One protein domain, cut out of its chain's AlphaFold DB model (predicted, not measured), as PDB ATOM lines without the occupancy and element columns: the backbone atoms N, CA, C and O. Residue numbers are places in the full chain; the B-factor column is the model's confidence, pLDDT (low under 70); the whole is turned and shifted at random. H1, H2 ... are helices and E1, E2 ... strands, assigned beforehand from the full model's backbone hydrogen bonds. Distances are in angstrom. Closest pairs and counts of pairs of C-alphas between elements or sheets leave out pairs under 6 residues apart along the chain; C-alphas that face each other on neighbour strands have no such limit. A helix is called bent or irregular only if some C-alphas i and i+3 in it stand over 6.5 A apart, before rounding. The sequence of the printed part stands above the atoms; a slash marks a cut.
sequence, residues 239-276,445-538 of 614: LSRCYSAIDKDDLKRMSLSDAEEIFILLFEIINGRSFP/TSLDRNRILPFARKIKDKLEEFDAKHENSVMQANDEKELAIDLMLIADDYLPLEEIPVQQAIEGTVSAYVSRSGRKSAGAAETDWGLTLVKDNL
ATOM      1  N   LEU A 239       9.963  -1.009   9.598       90.06
ATOM      2  CA  LEU A 239       9.848  -1.401   8.190       90.06
ATOM      3  C   LEU A 239       8.592  -2.250   7.966       90.06
ATOM      4  O   LEU A 239       7.777  -1.946   7.099       90.06
ATOM      5  N   SER A 240       8.361  -3.258   8.815       82.56
ATOM      6  CA  SER A 240       7.165  -4.104   8.717       82.56
ATOM      7  C   SER A 240       5.857  -3.320   8.890       82.56
ATOM      8  O   SER A 240       4.856  -3.679   8.261       82.56
ATOM      9  N   ARG A 241       5.830  -2.280   9.735       82.25
ATOM     10  CA  ARG A 241       4.658  -1.405   9.894       82.25
ATOM     11  C   ARG A 241       4.427  -0.542   8.657       82.25
ATOM     12  O   ARG A 241       3.276  -0.449   8.231       82.25
ATOM     13  N   CYS A 242       5.483   0.010   8.059       89.00
ATOM     14  CA  CYS A 242       5.399   0.755   6.803       89.00
ATOM     15  C   CYS A 242       4.885  -0.131   5.657       89.00
ATOM     16  O   CYS A 242       3.884   0.215   5.037       89.00
ATOM     17  N   TYR A 243       5.448  -1.329   5.457       86.25
ATOM     18  CA  TYR A 243       4.923  -2.286   4.470       86.25
ATOM     19  C   TYR A 243       3.475  -2.688   4.757       86.25
ATOM     20  O   TYR A 243       2.642  -2.703   3.859       86.25
ATOM     21  N   SER A 244       3.111  -2.917   6.025       77.44
ATOM     22  CA  SER A 244       1.710  -3.201   6.352       77.44
ATOM     23  C   SER A 244       0.773  -2.019   6.073       77.44
ATOM     24  O   SER A 244      -0.429  -2.269   5.932       77.44
ATOM     25  N   ALA A 245       1.261  -0.779   6.114       81.00
ATOM     26  CA  ALA A 245       0.490   0.404   5.749       81.00
ATOM     27  C   ALA A 245       0.289   0.466   4.230       81.00
ATOM     28  O   ALA A 245      -0.839   0.703   3.810       81.00
ATOM     29  N   ILE A 246       1.323   0.138   3.447       83.56
ATOM     30  CA  ILE A 246       1.278   0.031   1.978       83.56
ATOM     31  C   ILE A 246       0.296  -1.060   1.536       83.56
ATOM     32  O   ILE A 246      -0.680  -0.772   0.853       83.56
ATOM     33  N   ASP A 247       0.470  -2.296   2.015       77.69
ATOM     34  CA  ASP A 247      -0.347  -3.465   1.637       77.69
ATOM     35  C   ASP A 247      -1.855  -3.294   1.881       77.69
ATOM     36  O   ASP A 247      -2.685  -4.079   1.406       77.69
ATOM     37  N   LYS A 248      -2.210  -2.368   2.773       73.50
ATOM     38  CA  LYS A 248      -3.582  -2.139   3.233       73.50
ATOM     39  C   LYS A 248      -4.079  -0.735   2.953       73.50
ATOM     40  O   LYS A 248      -5.199  -0.459   3.375       73.50
ATOM     41  N   ASP A 249      -3.271   0.083   2.284       75.00
ATOM     42  CA  ASP A 249      -3.561   1.478   1.970       75.00
ATOM     43  C   ASP A 249      -4.122   2.241   3.189       75.00
ATOM     44  O   ASP A 249      -5.199   2.835   3.177       75.00
ATOM     45  N   ASP A 250      -3.442   2.101   4.334       76.44
ATOM     46  CA  ASP A 250      -3.906   2.638   5.616       76.44
ATOM     47  C   ASP A 250      -2.744   3.178   6.456       76.44
ATOM     48  O   ASP A 250      -2.130   2.465   7.260       76.44
ATOM     49  N   LEU A 251      -2.503   4.487   6.333       79.06
ATOM     50  CA  LEU A 251      -1.473   5.236   7.067       79.06
ATOM     51  C   LEU A 251      -1.624   5.189   8.590       79.06
ATOM     52  O   LEU A 251      -0.695   5.536   9.323       79.06
ATOM     53  N   LYS A 252      -2.780   4.764   9.116       73.12
ATOM     54  CA  LYS A 252      -2.956   4.578  10.566       73.12
ATOM     55  C   LYS A 252      -2.142   3.395  11.083       73.12
ATOM     56  O   LYS A 252      -1.983   3.263  12.291       73.12
ATOM     57  N   ARG A 253      -1.643   2.529  10.196       69.75
ATOM     58  CA  ARG A 253      -0.814   1.366  10.545       69.75
ATOM     59  C   ARG A 253       0.647   1.702  10.802       69.75
ATOM     60  O   ARG A 253       1.342   0.879  11.390       69.75
ATOM     61  N   MET A 254       1.075   2.895  10.410       78.56
ATOM     62  CA  MET A 254       2.385   3.439  10.738       78.56
ATOM     63  C   MET A 254       2.238   4.682  11.616       78.56
ATOM     64  O   MET A 254       1.271   5.443  11.521       78.56
ATOM     65  N   SER A 255       3.210   4.898  12.484       81.50
ATOM     66  CA  SER A 255       3.312   6.078  13.340       81.50
ATOM     67  C   SER A 255       4.224   7.137  12.716       81.50
ATOM     68  O   SER A 255       4.967   6.867  11.775       81.50
ATOM     69  N   LEU A 256       4.222   8.350  13.274       87.12
ATOM     70  CA  LEU A 256       5.211   9.367  12.895       87.12
ATOM     71  C   LEU A 256       6.644   8.989  13.296       87.12
ATOM     72  O   LEU A 256       7.585   9.495  12.698       87.12
ATOM     73  N   SER A 257       6.840   8.127  14.299       86.50
ATOM     74  CA  SER A 257       8.193   7.651  14.625       86.50
ATOM     75  C   SER A 257       8.684   6.616  13.620       86.50
ATOM     76  O   SER A 257       9.883   6.510  13.417       86.50
ATOM     77  N   ASP A 258       7.776   5.873  12.980       88.81
ATOM     78  CA  ASP A 258       8.149   4.968  11.888       88.81
ATOM     79  C   ASP A 258       8.608   5.771  10.672       88.81
ATOM     80  O   ASP A 258       9.648   5.458  10.105       88.81
ATOM     81  N   ALA A 259       7.892   6.855  10.347       93.06
ATOM     82  CA  ALA A 259       8.331   7.815   9.339       93.06
ATOM     83  C   ALA A 259       9.719   8.384   9.685       93.06
ATOM     84  O   ALA A 259      10.625   8.289   8.868       93.06
ATOM     85  N   GLU A 260       9.928   8.881  10.915       93.00
ATOM     86  CA  GLU A 260      11.236   9.390  11.368       93.00
ATOM     87  C   GLU A 260      12.379   8.387  11.120       93.00
ATOM     88  O   GLU A 260      13.424   8.766  10.594       93.00
ATOM     89  N   GLU A 261      12.185   7.107  11.461       92.50
ATOM     90  CA  GLU A 261      13.198   6.065  11.245       92.50
ATOM     91  C   GLU A 261      13.462   5.790   9.759       92.50
ATOM     92  O   GLU A 261      14.599   5.485   9.406       92.50
ATOM     93  N   ILE A 262      12.463   5.940   8.880       95.88
ATOM     94  CA  ILE A 262      12.667   5.860   7.426       95.88
ATOM     95  C   ILE A 262      13.570   7.001   6.955       95.88
ATOM     96  O   ILE A 262      14.575   6.734   6.302       95.88
ATOM     97  N   PHE A 263      13.293   8.253   7.327       95.50
ATOM     98  CA  PHE A 263      14.149   9.377   6.923       95.50
ATOM     99  C   PHE A 263      15.581   9.239   7.456       95.50
ATOM    100  O   PHE A 263      16.537   9.516   6.730       95.50
ATOM    101  N   ILE A 264      15.750   8.764   8.697       92.88
ATOM    102  CA  ILE A 264      17.077   8.473   9.261       92.88
ATOM    103  C   ILE A 264      17.767   7.353   8.469       92.88
ATOM    104  O   ILE A 264      18.932   7.499   8.105       92.88
ATOM    105  N   LEU A 265      17.057   6.264   8.156       94.31
ATOM    106  CA  LEU A 265      17.588   5.159   7.359       94.31
ATOM    107  C   LEU A 265      18.046   5.626   5.972       94.31
ATOM    108  O   LEU A 265      19.137   5.267   5.534       94.31
ATOM    109  N   LEU A 266      17.243   6.440   5.286       93.94
ATOM    110  CA  LEU A 266      17.587   6.990   3.974       93.94
ATOM    111  C   LEU A 266      18.842   7.857   4.057       93.94
ATOM    112  O   LEU A 266      19.767   7.677   3.265       93.94
ATOM    113  N   PHE A 267      18.913   8.738   5.059       90.00
ATOM    114  CA  PHE A 267      20.099   9.552   5.310       90.00
ATOM    115  C   PHE A 267      21.342   8.673   5.497       90.00
ATOM    116  O   PHE A 267      22.392   8.930   4.910       90.00
ATOM    117  N   GLU A 268      21.232   7.592   6.263       87.62
ATOM    118  CA  GLU A 268      22.326   6.651   6.478       87.62
ATOM    119  C   GLU A 268      22.736   5.896   5.208       87.62
ATOM    120  O   GLU A 268      23.931   5.774   4.935       87.62
ATOM    121  N   ILE A 269      21.774   5.409   4.419       89.88
ATOM    122  CA  ILE A 269      22.029   4.692   3.162       89.88
ATOM    123  C   ILE A 269      22.768   5.596   2.167       89.88
ATOM    124  O   ILE A 269      23.756   5.162   1.572       89.88
ATOM    125  N   ILE A 270      22.341   6.854   2.018       84.75
ATOM    126  CA  ILE A 270      22.967   7.821   1.098       84.75
ATOM    127  C   ILE A 270      24.392   8.161   1.539       84.75
ATOM    128  O   ILE A 270      25.298   8.251   0.711       84.75
ATOM    129  N   ASN A 271      24.628   8.238   2.849       80.19
ATOM    130  CA  ASN A 271      25.965   8.376   3.428       80.19
ATOM    131  C   ASN A 271      26.798   7.073   3.378       80.19
ATOM    132  O   ASN A 271      27.907   7.017   3.915       80.19
ATOM    133  N   GLY A 272      26.301   6.016   2.729       76.88
ATOM    134  CA  GLY A 272      27.028   4.767   2.512       76.88
ATOM    135  C   GLY A 272      27.097   3.856   3.738       76.88
ATOM    136  O   GLY A 272      28.033   3.054   3.847       76.88
ATOM    137  N   ARG A 273      26.140   3.960   4.671       83.06
ATOM    138  CA  ARG A 273      26.069   3.061   5.831       83.06
ATOM    139  C   ARG A 273      25.951   1.611   5.377       83.06
ATOM    140  O   ARG A 273      25.295   1.281   4.390       83.06
ATOM    141  N   SER A 274      26.599   0.737   6.135       82.56
ATOM    142  CA  SER A 274      26.465  -0.706   5.988       82.56
ATOM    143  C   SER A 274      25.868  -1.301   7.261       82.56
ATOM    144  O   SER A 274      26.203  -0.870   8.364       82.56
ATOM    145  N   PHE A 275      24.993  -2.286   7.099       85.38
ATOM    146  CA  PHE A 275      24.254  -2.947   8.167       85.38
ATOM    147  C   PHE A 275      24.796  -4.371   8.334       85.38
ATOM    148  O   PHE A 275      24.448  -5.262   7.546       85.38
ATOM    149  N   PRO A 276      25.710  -4.593   9.293       83.19
ATOM    150  CA  PRO A 276      26.268  -5.911   9.531       83.19
ATOM    151  C   PRO A 276      25.239  -6.840  10.171       83.19
ATOM    152  O   PRO A 276      24.369  -6.435  10.938       83.19
ATOM    153  N   THR A 445      24.872  -5.950   4.655       84.88
ATOM    154  CA  THR A 445      23.829  -5.359   3.818       84.88
ATOM    155  C   THR A 445      24.168  -3.893   3.593       84.88
ATOM    156  O   THR A 445      24.293  -3.139   4.555       84.88
ATOM    157  N   SER A 446      24.360  -3.469   2.349       84.69
ATOM    158  CA  SER A 446      24.657  -2.073   2.017       84.69
ATOM    159  C   SER A 446      24.261  -1.753   0.583       84.69
ATOM    160  O   SER A 446      24.138  -2.647  -0.257       84.69
ATOM    161  N   LEU A 447      24.066  -0.465   0.306       84.62
ATOM    162  CA  LEU A 447      23.867   0.007  -1.055       84.62
ATOM    163  C   LEU A 447      25.205   0.020  -1.806       84.62
ATOM    164  O   LEU A 447      26.206   0.536  -1.302       84.62
ATOM    165  N   ASP A 448      25.225  -0.522  -3.025       79.94
ATOM    166  CA  ASP A 448      26.416  -0.465  -3.875       79.94
ATOM    167  C   ASP A 448      26.783   0.992  -4.209       79.94
ATOM    168  O   ASP A 448      25.927   1.815  -4.539       79.94
ATOM    169  N   ARG A 449      28.082   1.313  -4.178       73.12
ATOM    170  CA  ARG A 449      28.596   2.681  -4.348       73.12
ATOM    171  C   ARG A 449      28.153   3.316  -5.656       73.12
ATOM    172  O   ARG A 449      27.887   4.512  -5.697       73.12
ATOM    173  N   ASN A 450      28.102   2.529  -6.726       78.69
ATOM    174  CA  ASN A 450      27.733   3.030  -8.050       78.69
ATOM    175  C   ASN A 450      26.234   3.350  -8.150       78.69
ATOM    176  O   ASN A 450      25.811   4.013  -9.093       78.69
ATOM    177  N   ARG A 451      25.436   2.900  -7.175       86.12
ATOM    178  CA  ARG A 451      23.993   3.124  -7.113       86.12
ATOM    179  C   ARG A 451      23.590   4.277  -6.188       86.12
ATOM    180  O   ARG A 451      22.444   4.699  -6.270       86.12
ATOM    181  N   ILE A 452      24.509   4.823  -5.383       84.38
ATOM    182  CA  ILE A 452      24.235   5.944  -4.461       84.38
ATOM    183  C   ILE A 452      23.790   7.201  -5.219       84.38
ATOM    184  O   ILE A 452      22.796   7.807  -4.842       84.38
ATOM    185  N   LEU A 453      24.483   7.580  -6.298       83.75
ATOM    186  CA  LEU A 453      24.151   8.793  -7.059       83.75
ATOM    187  C   LEU A 453      22.786   8.693  -7.771       83.75
ATOM    188  O   LEU A 453      21.947   9.569  -7.561       83.75
ATOM    189  N   PRO A 454      22.477   7.610  -8.518       87.75
ATOM    190  CA  PRO A 454      21.134   7.417  -9.062       87.75
ATOM    191  C   PRO A 454      20.041   7.362  -7.990       87.75
ATOM    192  O   PRO A 454      18.926   7.806  -8.238       87.75
ATOM    193  N   PHE A 455      20.347   6.794  -6.820       91.12
ATOM    194  CA  PHE A 455      19.423   6.759  -5.692       91.12
ATOM    195  C   PHE A 455      19.152   8.170  -5.150       91.12
ATOM    196  O   PHE A 455      17.995   8.559  -5.034       91.12
ATOM    197  N   ALA A 456      20.199   8.967  -4.918       88.56
ATOM    198  CA  ALA A 456      20.078  10.348  -4.456       88.56
ATOM    199  C   ALA A 456      19.255  11.214  -5.421       88.56
ATOM    200  O   ALA A 456      18.410  11.972  -4.960       88.56
ATOM    201  N   ARG A 457      19.419  11.051  -6.743       90.38
ATOM    202  CA  ARG A 457      18.585  11.747  -7.740       90.38
ATOM    203  C   ARG A 457      17.100  11.428  -7.578       90.38
ATOM    204  O   ARG A 457      16.308  12.343  -7.434       90.38
ATOM    205  N   LYS A 458      16.724  10.145  -7.502       94.69
ATOM    206  CA  LYS A 458      15.312   9.769  -7.302       94.69
ATOM    207  C   LYS A 458      14.739  10.320  -5.992       94.69
ATOM    208  O   LYS A 458      13.577  10.715  -5.950       94.69
ATOM    209  N   ILE A 459      15.538  10.330  -4.922       95.44
ATOM    210  CA  ILE A 459      15.136  10.910  -3.635       95.44
ATOM    211  C   ILE A 459      14.961  12.431  -3.761       95.44
ATOM    212  O   ILE A 459      13.957  12.945  -3.276       95.44
ATOM    213  N   LYS A 460      15.880  13.131  -4.443       93.44
ATOM    214  CA  LYS A 460      15.779  14.567  -4.756       93.44
ATOM    215  C   LYS A 460      14.480  14.863  -5.499       93.44
ATOM    216  O   LYS A 460      13.672  15.625  -4.987       93.44
ATOM    217  N   ASP A 461      14.252  14.193  -6.628       93.75
ATOM    218  CA  ASP A 461      13.080  14.405  -7.483       93.75
ATOM    219  C   ASP A 461      11.780  14.251  -6.680       93.75
ATOM    220  O   ASP A 461      10.849  15.046  -6.808       93.75
ATOM    221  N   LYS A 462      11.724  13.240  -5.802       95.88
ATOM    222  CA  LYS A 462      10.546  12.979  -4.976       95.88
ATOM    223  C   LYS A 462      10.338  14.019  -3.874       95.88
ATOM    224  O   LYS A 462       9.197  14.380  -3.588       95.88
ATOM    225  N   LEU A 463      11.419  14.486  -3.255       93.88
ATOM    226  CA  LEU A 463      11.369  15.549  -2.255       93.88
ATOM    227  C   LEU A 463      10.962  16.884  -2.891       93.88
ATOM    228  O   LEU A 463      10.090  17.553  -2.354       93.88
ATOM    229  N   GLU A 464      11.504  17.236  -4.057       93.00
ATOM    230  CA  GLU A 464      11.104  18.444  -4.794       93.00
ATOM    231  C   GLU A 464       9.631  18.390  -5.223       93.00
ATOM    232  O   GLU A 464       8.902  19.369  -5.061       93.00
ATOM    233  N   GLU A 465       9.160  17.237  -5.713       93.38
ATOM    234  CA  GLU A 465       7.744  17.022  -6.034       93.38
ATOM    235  C   GLU A 465       6.853  17.241  -4.803       93.38
ATOM    236  O   GLU A 465       5.799  17.878  -4.883       93.38
ATOM    237  N   PHE A 466       7.265  16.702  -3.656       92.81
ATOM    238  CA  PHE A 466       6.531  16.839  -2.406       92.81
ATOM    239  C   PHE A 466       6.508  18.288  -1.905       92.81
ATOM    240  O   PHE A 466       5.445  18.777  -1.514       92.81
ATOM    241  N   ASP A 467       7.641  18.984  -1.972       89.38
ATOM    242  CA  ASP A 467       7.786  20.373  -1.541       89.38
ATOM    243  C   ASP A 467       6.936  21.304  -2.406       89.38
ATOM    244  O   ASP A 467       6.185  22.124  -1.876       89.38
ATOM    245  N   ALA A 468       6.953  21.108  -3.728       89.31
ATOM    246  CA  ALA A 468       6.120  21.860  -4.663       89.31
ATOM    247  C   ALA A 468       4.617  21.652  -4.403       89.31
ATOM    248  O   ALA A 468       3.826  22.592  -4.490       89.31
ATOM    249  N   LYS A 469       4.202  20.431  -4.037       88.00
ATOM    250  CA  LYS A 469       2.802  20.137  -3.677       88.00
ATOM    251  C   LYS A 469       2.355  20.841  -2.396       88.00
ATOM    252  O   LYS A 469       1.169  21.145  -2.266       88.00
ATOM    253  N   HIS A 470       3.276  21.097  -1.467       86.38
ATOM    254  CA  HIS A 470       2.960  21.603  -0.131       86.38
ATOM    255  C   HIS A 470       3.428  23.038   0.134       86.38
ATOM    256  O   HIS A 470       3.224  23.519   1.248       86.38
ATOM    257  N   GLU A 471       3.961  23.746  -0.866       83.00
ATOM    258  CA  GLU A 471       4.544  25.097  -0.755       83.00
ATOM    259  C   GLU A 471       3.647  26.095   0.004       83.00
ATOM    260  O   GLU A 471       4.125  26.895   0.806       83.00
ATOM    261  N   ASN A 472       2.327  25.999  -0.186       79.31
ATOM    262  CA  ASN A 472       1.339  26.901   0.415       79.31
ATOM    263  C   ASN A 472       0.503  26.263   1.538       79.31
ATOM    264  O   ASN A 472      -0.503  26.832   1.968       79.31
ATOM    265  N   SER A 473       0.872  25.071   2.007       80.19
ATOM    266  CA  SER A 473       0.070  24.294   2.956       80.19
ATOM    267  C   SER A 473       0.811  24.024   4.262       80.19
ATOM    268  O   SER A 473       2.023  23.825   4.296       80.19
ATOM    269  N   VAL A 474       0.071  24.002   5.374       80.38
ATOM    270  CA  VAL A 474       0.633  23.562   6.653       80.38
ATOM    271  C   VAL A 474       0.732  22.046   6.634       80.38
ATOM    272  O   VAL A 474      -0.285  21.358   6.698       80.38
ATOM    273  N   MET A 475       1.964  21.559   6.614       85.12
ATOM    274  CA  MET A 475       2.279  20.139   6.601       85.12
ATOM    275  C   MET A 475       1.673  19.392   7.788       85.12
ATOM    276  O   MET A 475       1.793  19.805   8.952       85.12
ATOM    277  N   GLN A 476       1.021  18.278   7.482       87.75
ATOM    278  CA  GLN A 476       0.331  17.428   8.432       87.75
ATOM    279  C   GLN A 476       1.063  16.104   8.650       87.75
ATOM    280  O   GLN A 476       1.984  15.711   7.944       87.75
ATOM    281  N   ALA A 477       0.618  15.381   9.676       85.62
ATOM    282  CA  ALA A 477       1.208  14.103  10.048       85.62
ATOM    283  C   ALA A 477       1.018  12.996   8.998       85.62
ATOM    284  O   ALA A 477       1.775  12.032   9.017       85.62
ATOM    285  N   ASN A 478      -0.021  13.072   8.162       86.38
ATOM    286  CA  ASN A 478      -0.244  12.076   7.117       86.38
ATOM    287  C   ASN A 478       0.642  12.351   5.901       86.38
ATOM    288  O   ASN A 478       1.235  11.403   5.408       86.38
ATOM    289  N   ASP A 479       0.825  13.616   5.526       90.81
ATOM    290  CA  ASP A 479       1.683  14.031   4.410       90.81
ATOM    291  C   ASP A 479       3.115  13.484   4.582       90.81
ATOM    292  O   ASP A 479       3.662  12.845   3.689       90.81
ATOM    293  N   GLU A 480       3.687  13.603   5.786       93.00
ATOM    294  CA  GLU A 480       5.017  13.046   6.102       93.00
ATOM    295  C   GLU A 480       5.067  11.510   6.097       93.00
ATOM    296  O   GLU A 480       6.102  10.905   5.815       93.00
ATOM    297  N   LYS A 481       3.955  10.845   6.428       92.19
ATOM    298  CA  LYS A 481       3.869   9.378   6.368       92.19
ATOM    299  C   LYS A 481       3.779   8.888   4.927       92.19
ATOM    300  O   LYS A 481       4.396   7.876   4.612       92.19
ATOM    301  N   GLU A 482       3.029   9.592   4.084       92.31
ATOM    302  CA  GLU A 482       2.948   9.324   2.645       92.31
ATOM    303  C   GLU A 482       4.315   9.518   1.995       92.31
ATOM    304  O   GLU A 482       4.805   8.606   1.333       92.31
ATOM    305  N   LEU A 483       4.995  10.631   2.292       95.81
ATOM    306  CA  LEU A 483       6.358  10.860   1.818       95.81
ATOM    307  C   LEU A 483       7.314   9.754   2.279       95.81
ATOM    308  O   LEU A 483       8.094   9.240   1.480       95.81
ATOM    309  N   ALA A 484       7.247   9.338   3.549       96.50
ATOM    310  CA  ALA A 484       8.071   8.238   4.044       96.50
ATOM    311  C   ALA A 484       7.815   6.925   3.284       96.50
ATOM    312  O   ALA A 484       8.766   6.207   2.982       96.50
ATOM    313  N   ILE A 485       6.556   6.607   2.961       94.00
ATOM    314  CA  ILE A 485       6.204   5.436   2.146       94.00
ATOM    315  C   ILE A 485       6.809   5.552   0.746       94.00
ATOM    316  O   ILE A 485       7.482   4.621   0.305       94.00
ATOM    317  N   ASP A 486       6.624   6.691   0.080       95.50
ATOM    318  CA  ASP A 486       7.119   6.906  -1.278       95.50
ATOM    319  C   ASP A 486       8.647   6.782  -1.343       95.50
ATOM    320  O   ASP A 486       9.193   6.094  -2.208       95.50
ATOM    321  N   LEU A 487       9.356   7.395  -0.394       96.88
ATOM    322  CA  LEU A 487      10.813   7.306  -0.324       96.88
ATOM    323  C   LEU A 487      11.293   5.898   0.058       96.88
ATOM    324  O   LEU A 487      12.337   5.458  -0.425       96.88
ATOM    325  N   MET A 488      10.547   5.170   0.895       95.50
ATOM    326  CA  MET A 488      10.855   3.774   1.222       95.50
ATOM    327  C   MET A 488      10.717   2.870  -0.007       95.50
ATOM    328  O   MET A 488      11.586   2.032  -0.226       95.50
ATOM    329  N   LEU A 489       9.676   3.059  -0.826       93.31
ATOM    330  CA  LEU A 489       9.497   2.326  -2.084       93.31
ATOM    331  C   LEU A 489      10.642   2.610  -3.063       93.31
ATOM    332  O   LEU A 489      11.174   1.685  -3.673       93.31
ATOM    333  N   ILE A 490      11.095   3.868  -3.150       95.56
ATOM    334  CA  ILE A 490      12.298   4.213  -3.921       95.56
ATOM    335  C   ILE A 490      13.527   3.490  -3.361       95.56
ATOM    336  O   ILE A 490      14.363   3.051  -4.139       95.56
ATOM    337  N   ALA A 491      13.674   3.363  -2.041       94.38
ATOM    338  CA  ALA A 491      14.806   2.655  -1.443       94.38
ATOM    339  C   ALA A 491      14.774   1.142  -1.690       94.38
ATOM    340  O   ALA A 491      15.838   0.554  -1.890       94.38
ATOM    341  N   ASP A 492      13.588   0.538  -1.738       93.38
ATOM    342  CA  ASP A 492      13.402  -0.901  -1.953       93.38
ATOM    343  C   ASP A 492      13.929  -1.371  -3.324       93.38
ATOM    344  O   ASP A 492      14.575  -2.413  -3.431       93.38
ATOM    345  N   ASP A 493      13.797  -0.530  -4.361       92.25
ATOM    346  CA  ASP A 493      14.398  -0.746  -5.693       92.25
ATOM    347  C   ASP A 493      15.935  -0.917  -5.646       92.25
ATOM    348  O   ASP A 493      16.572  -1.460  -6.564       92.25
ATOM    349  N   TYR A 494      16.576  -0.371  -4.612       92.25
ATOM    350  CA  TYR A 494      18.030  -0.267  -4.489       92.25
ATOM    351  C   TYR A 494      18.610  -1.209  -3.446       92.25
ATOM    352  O   TYR A 494      19.702  -1.751  -3.655       92.25
ATOM    353  N   LEU A 495      17.880  -1.416  -2.361       90.56
ATOM    354  CA  LEU A 495      18.198  -2.315  -1.274       90.56
ATOM    355  C   LEU A 495      16.896  -3.030  -0.898       90.56
ATOM    356  O   LEU A 495      15.985  -2.324  -0.503       90.56
ATOM    357  N   PRO A 496      16.796  -4.370  -0.977       90.56
ATOM    358  CA  PRO A 496      15.528  -5.079  -0.793       90.56
ATOM    359  C   PRO A 496      15.081  -5.033   0.678       90.56
ATOM    360  O   PRO A 496      15.367  -5.932   1.471       90.56
ATOM    361  N   LEU A 497      14.417  -3.945   1.058       91.56
ATOM    362  CA  LEU A 497      13.943  -3.637   2.401       91.56
ATOM    363  C   LEU A 497      12.782  -4.551   2.806       91.56
ATOM    364  O   LEU A 497      12.552  -4.729   4.002       91.56
ATOM    365  N   GLU A 498      12.072  -5.167   1.859       85.50
ATOM    366  CA  GLU A 498      11.004  -6.131   2.157       85.50
ATOM    367  C   GLU A 498      11.562  -7.448   2.738       85.50
ATOM    368  O   GLU A 498      10.908  -8.137   3.529       85.50
ATOM    369  N   GLU A 499      12.811  -7.796   2.409       84.56
ATOM    370  CA  GLU A 499      13.419  -9.043   2.855       84.56
ATOM    371  C   GLU A 499      13.630  -9.065   4.376       84.56
ATOM    372  O   GLU A 499      14.383  -8.278   4.950       84.56
ATOM    373  N   ILE A 500      13.036 -10.055   5.054       79.44
ATOM    374  CA  ILE A 500      13.147 -10.218   6.516       79.44
ATOM    375  C   ILE A 500      14.609 -10.187   7.014       79.44
ATOM    376  O   ILE A 500      14.863  -9.531   8.028       79.44
ATOM    377  N   PRO A 501      15.587 -10.866   6.374       79.31
ATOM    378  CA  PRO A 501      16.987 -10.774   6.791       79.31
ATOM    379  C   PRO A 501      17.556  -9.350   6.722       79.31
ATOM    380  O   PRO A 501      18.321  -8.969   7.608       79.31
ATOM    381  N   VAL A 502      17.166  -8.563   5.715       86.44
ATOM    382  CA  VAL A 502      17.581  -7.162   5.549       86.44
ATOM    383  C   VAL A 502      16.954  -6.291   6.630       86.44
ATOM    384  O   VAL A 502      17.675  -5.563   7.311       86.44
ATOM    385  N   GLN A 503      15.649  -6.439   6.881       88.25
ATOM    386  CA  GLN A 503      14.967  -5.730   7.970       88.25
ATOM    387  C   GLN A 503      15.629  -6.013   9.319       88.25
ATOM    388  O   GLN A 503      15.899  -5.095  10.086       88.25
ATOM    389  N   GLN A 504      15.956  -7.278   9.598       80.38
ATOM    390  CA  GLN A 504      16.634  -7.673  10.835       80.38
ATOM    391  C   GLN A 504      18.041  -7.089  10.952       80.38
ATOM    392  O   GLN A 504      18.428  -6.695  12.051       80.38
ATOM    393  N   ALA A 505      18.795  -7.037   9.850       84.69
ATOM    394  CA  ALA A 505      20.115  -6.416   9.824       84.69
ATOM    395  C   ALA A 505      20.019  -4.913  10.118       84.69
ATOM    396  O   ALA A 505      20.733  -4.412  10.981       84.69
ATOM    397  N   ILE A 506      19.096  -4.206   9.462       89.19
ATOM    398  CA  ILE A 506      18.892  -2.766   9.659       89.19
ATOM    399  C   ILE A 506      18.432  -2.489  11.089       89.19
ATOM    400  O   ILE A 506      19.127  -1.805  11.836       89.19
ATOM    401  N   GLU A 507      17.310  -3.077  11.507       86.38
ATOM    402  CA  GLU A 507      16.713  -2.883  12.833       86.38
ATOM    403  C   GLU A 507      17.608  -3.382  13.978       86.38
ATOM    404  O   GLU A 507      17.420  -2.974  15.122       86.38
ATOM    405  N   GLY A 508      18.545  -4.290  13.682       79.19
ATOM    406  CA  GLY A 508      19.567  -4.814  14.593       79.19
ATOM    407  C   GLY A 508      20.680  -3.834  14.928       79.19
ATOM    408  O   GLY A 508      21.343  -4.003  15.945       79.19
ATOM    409  N   THR A 509      20.862  -2.804  14.111       83.19
ATOM    410  CA  THR A 509      21.879  -1.778  14.336       83.19
ATOM    411  C   THR A 509      21.297  -0.566  15.048       83.19
ATOM    412  O   THR A 509      20.103  -0.276  14.963       83.19
ATOM    413  N   VAL A 510      22.164   0.196  15.707       81.94
ATOM    414  CA  VAL A 510      21.845   1.563  16.127       81.94
ATOM    415  C   VAL A 510      21.697   2.479  14.902       81.94
ATOM    416  O   VAL A 510      22.251   2.205  13.830       81.94
ATOM    417  N   SER A 511      20.908   3.539  15.032       83.75
ATOM    418  CA  SER A 511      20.731   4.597  14.044       83.75
ATOM    419  C   SER A 511      21.547   5.839  14.389       83.75
ATOM    420  O   SER A 511      21.836   6.122  15.551       83.75
ATOM    421  N   ALA A 512      21.921   6.600  13.366       81.19
ATOM    422  CA  ALA A 512      22.539   7.904  13.532       81.19
ATOM    423  C   ALA A 512      21.580   8.890  14.224       81.19
ATOM    424  O   ALA A 512      20.414   9.025  13.841       81.19
ATOM    425  N   TYR A 513      22.083   9.638  15.211       79.69
ATOM    426  CA  TYR A 513      21.324  10.738  15.800       79.69
ATOM    427  C   TYR A 513      21.476  12.004  14.949       79.69
ATOM    428  O   TYR A 513      22.395  12.801  15.127       79.69
ATOM    429  N   VAL A 514      20.562  12.191  13.998       79.19
ATOM    430  CA  VAL A 514      20.543  13.368  13.117       79.19
ATOM    431  C   VAL A 514      19.972  14.571  13.881       79.19
ATOM    432  O   VAL A 514      18.830  14.527  14.350       79.19
ATOM    433  N   SER A 515      20.751  15.646  14.035       69.75
ATOM    434  CA  SER A 515      20.354  16.877  14.738       69.75
ATOM    435  C   SER A 515      20.643  18.130  13.907       69.75
ATOM    436  O   SER A 515      21.542  18.148  13.070       69.75
ATOM    437  N   ARG A 516      19.883  19.211  14.145       63.06
ATOM    438  CA  ARG A 516      20.033  20.480  13.406       63.06
ATOM    439  C   ARG A 516      21.342  21.215  13.728       63.06
ATOM    440  O   ARG A 516      21.776  22.050  12.941       63.06
ATOM    441  N   SER A 517      21.973  20.940  14.872       50.97
ATOM    442  CA  SER A 517      23.117  21.710  15.380       50.97
ATOM    443  C   SER A 517      24.438  21.471  14.637       50.97
ATOM    444  O   SER A 517      25.369  22.242  14.845       50.97
ATOM    445  N   GLY A 518      24.521  20.481  13.737       50.16
ATOM    446  CA  GLY A 518      25.686  20.279  12.858       50.16
ATOM    447  C   GLY A 518      25.827  21.302  11.715       50.16
ATOM    448  O   GLY A 518      26.864  21.344  11.066       50.16
ATOM    449  N   ARG A 519      24.817  22.156  11.480       49.69
ATOM    450  CA  ARG A 519      24.654  23.001  10.273       49.69
ATOM    451  C   ARG A 519      25.411  24.341  10.224       49.69
ATOM    452  O   ARG A 519      25.063  25.205   9.428       49.69
ATOM    453  N   LYS A 520      26.403  24.614  11.078       44.06
ATOM    454  CA  LYS A 520      27.048  25.953  11.081       44.06
ATOM    455  C   LYS A 520      28.135  26.165  10.009       44.06
ATOM    456  O   LYS A 520      28.867  27.147  10.097       44.06
ATOM    457  N   SER A 521      28.243  25.320   8.987       39.72
ATOM    458  CA  SER A 521      29.315  25.431   7.986       39.72
ATOM    459  C   SER A 521      28.866  24.972   6.599       39.72
ATOM    460  O   SER A 521      28.404  23.851   6.457       39.72
ATOM    461  N   ALA A 522      29.043  25.835   5.595       38.69
ATOM    462  CA  ALA A 522      28.556  25.665   4.224       38.69
ATOM    463  C   ALA A 522      29.085  24.407   3.492       38.69
ATOM    464  O   ALA A 522      30.299  24.172   3.463       38.69
ATOM    465  N   GLY A 523      28.181  23.672   2.830       49.09
ATOM    466  CA  GLY A 523      28.400  22.778   1.683       49.09
ATOM    467  C   GLY A 523      29.358  21.612   1.928       49.09
ATOM    468  O   GLY A 523      28.958  20.514   2.310       49.09
ATOM    469  N   ALA A 524      30.661  21.839   1.740       43.41
ATOM    470  CA  ALA A 524      31.679  20.796   1.900       43.41
ATOM    471  C   ALA A 524      31.764  20.252   3.340       43.41
ATOM    472  O   ALA A 524      32.087  19.080   3.547       43.41
ATOM    473  N   ALA A 525      31.450  21.086   4.336       49.19
ATOM    474  CA  ALA A 525      31.427  20.675   5.736       49.19
ATOM    475  C   ALA A 525      30.170  19.860   6.107       49.19
ATOM    476  O   ALA A 525      30.222  19.072   7.049       49.19
ATOM    477  N   GLU A 526      29.070  19.988   5.356       53.94
ATOM    478  CA  GLU A 526      27.808  19.263   5.587       53.94
ATOM    479  C   GLU A 526      27.877  17.823   5.069       53.94
ATOM    480  O   GLU A 526      27.524  16.888   5.793       53.94
ATOM    481  N   THR A 527      28.445  17.621   3.874       54.47
ATOM    482  CA  THR A 527      28.789  16.282   3.368       54.47
ATOM    483  C   THR A 527      29.775  15.564   4.285       54.47
ATOM    484  O   THR A 527      29.622  14.373   4.564       54.47
ATOM    485  N   ASP A 528      30.777  16.288   4.798       60.28
ATOM    486  CA  ASP A 528      31.749  15.721   5.730       60.28
ATOM    487  C   ASP A 528      31.093  15.424   7.095       60.28
ATOM    488  O   ASP A 528      31.412  14.394   7.690       60.28
ATOM    489  N   TRP A 529      30.122  16.223   7.560       67.06
ATOM    490  CA  TRP A 529      29.354  15.959   8.788       67.06
ATOM    491  C   TRP A 529      28.494  14.699   8.691       67.06
ATOM    492  O   TRP A 529      28.575  13.853   9.580       67.06
ATOM    493  N   GLY A 530      27.703  14.535   7.626       64.06
ATOM    494  CA  GLY A 530      26.836  13.362   7.466       64.06
ATOM    495  C   GLY A 530      27.632  12.060   7.385       64.06
ATOM    496  O   GLY A 530      27.327  11.084   8.078       64.06
ATOM    497  N   LEU A 531      28.729  12.079   6.624       68.44
ATOM    498  CA  LEU A 531      29.666  10.962   6.542       68.44
ATOM    499  C   LEU A 531      30.314  10.670   7.895       68.44
ATOM    500  O   LEU A 531      30.469   9.503   8.248       68.44
ATOM    501  N   THR A 532      30.707  11.704   8.637       68.62
ATOM    502  CA  THR A 532      31.318  11.564   9.966       68.62
ATOM    503  C   THR A 532      30.310  10.989  10.954       68.62
ATOM    504  O   THR A 532      30.574   9.941  11.516       68.62
ATOM    505  N   LEU A 533      29.088  11.520  11.033       71.75
ATOM    506  CA  LEU A 533      28.017  11.005  11.894       71.75
ATOM    507  C   LEU A 533      27.699   9.520  11.636       71.75
ATOM    508  O   LEU A 533      27.447   8.746  12.562       71.75
ATOM    509  N   VAL A 534      27.698   9.102  10.369       72.19
ATOM    510  CA  VAL A 534      27.438   7.704  10.000       72.19
ATOM    511  C   VAL A 534      28.636   6.801  10.302       72.19
ATOM    512  O   VAL A 534      28.418   5.667  10.735       72.19
ATOM    513  N   LYS A 535      29.871   7.288  10.127       65.44
ATOM    514  CA  LYS A 535      31.117   6.576  10.473       65.44
ATOM    515  C   LYS A 535      31.335   6.436  11.971       65.44
ATOM    516  O   LYS A 535      31.799   5.395  12.418       65.44
ATOM    517  N   ASP A 536      30.998   7.484  12.701       56.38
ATOM    518  CA  ASP A 536      31.244   7.655  14.124       56.38
ATOM    519  C   ASP A 536      30.305   6.793  14.971       56.38
ATOM    520  O   ASP A 536      30.449   6.730  16.180       56.38
ATOM    521  N   ASN A 537      29.373   6.046  14.371       60.12
ATOM    522  CA  ASN A 537      28.740   4.950  15.095       60.12
ATOM    523  C   ASN A 537      29.780   3.840  15.317       60.12
ATOM    524  O   ASN A 537      30.069   3.065  14.403       60.12
ATOM    525  N   LEU A 538      30.362   3.788  16.517       53.75
ATOM    526  CA  LEU A 538      31.422   2.850  16.872       53.75
ATOM    527  C   LEU A 538      30.928   1.404  16.746       53.75
ATOM    528  O   LEU A 538      29.947   0.996  17.363       53.75
TER     529      LEU A 538
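This is residues 239 to 276 and 445 to 538 of the 614 residues of an uncharacterized protein of Spirochaeta isovalerica (UniProt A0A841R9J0). Three helices, H2, H3 and H4, make the core as a small up-and-down bundle, in which each runs against the one before it; H3 and H4 form a helical hairpin, and H2 packs on H4. Short H1 crosses near the first part of H2, short H5 lies near H1 and beside the small strand E1, and H6 lies crosswise near the last part of H2 after a long link. The printed part has 132 residues, with six named helices and one named strand in the order H1, H2, E1, H3, H4, H5, H6, and its class is mostly helix. It is compact, with a radius of gyration of the C-alphas of 15.0 A and spans of 40 by 38 by 26 A.

H1 is residues 239 to 246, 10.7 A long, and C-alpha 239 is at (9.848, -1.401, 8.190). H2, residues 256 to 270, is 21.4 A long. E1 is residues 274 to 276, 6.3 A long. H3, residues 449 to 470, is the longest helix at 32.1 A, beginning at C-alpha 449 (28.596, 2.681, -4.348); it is irregular, but only just: C-alphas 450 and 453 are 6.9 A apart. H4, residues 477 to 492, is 22.8 A long. H5, residues 500 to 508, is 11.6 A long. H6, residues 524 to 535, is 16.6 A long and ends at C-alpha 535 (31.117, 6.576, 10.473).

H2 is the hub and touches H1, H3 and H4. It touches H4, closest C-alphas Ala 259 and Ala 484 at 5.3 A, running the same way at a tilt of 35.1 degrees, only just steep. With residue 270 alone it only just touches H3, with 3 pairs of C-alphas within 8 A, the closest Ile 270 and Ile 452 at 6.0 A. The hairpin of H3 and H4 touches at a shallow tilt of 23 degrees, opposite ways, closest C-alphas Ile 459 and Leu 487 at 6.5 A. H1 touches residues 258 to 262 of H2 at a steep tilt of 66 degrees, closest C-alphas Cys 242 and Asp 258 at 7.2 A. H5 is close to H1 but not clearly touching, closest C-alphas Leu 239 and Gln 503 at 6.7 A. The closest C-alphas of E1 and H5, Phe 275 and Ile 506, are 5.6 A apart. E1 pairs with no named strand, but its residues 274 to 275 pair antiparallel with residues 445 to 446. H6 is close to H2 but not clearly touching, closest C-alphas Glu 268 and Val 534 at 6.3 A. Every O i to N i+4 pair is within hydrogen-bond range in H1, H2, H5 and H6; in H3 it is 16 of 18 and in H4 11 of 12.

The two C-alphas farthest apart, those of Lys 248 and Ser 521, are 43.2 A apart. Residues 277 to 444 are not printed, and C-alphas 276 and 445 are 6.2 A apart across this cut. The link from H5 to H6, residues 509 to 523, is long. The mean pLDDT of the printed part is 81.3; residue 253, residues 515 to 532 and residues 535 to 538 are under 70.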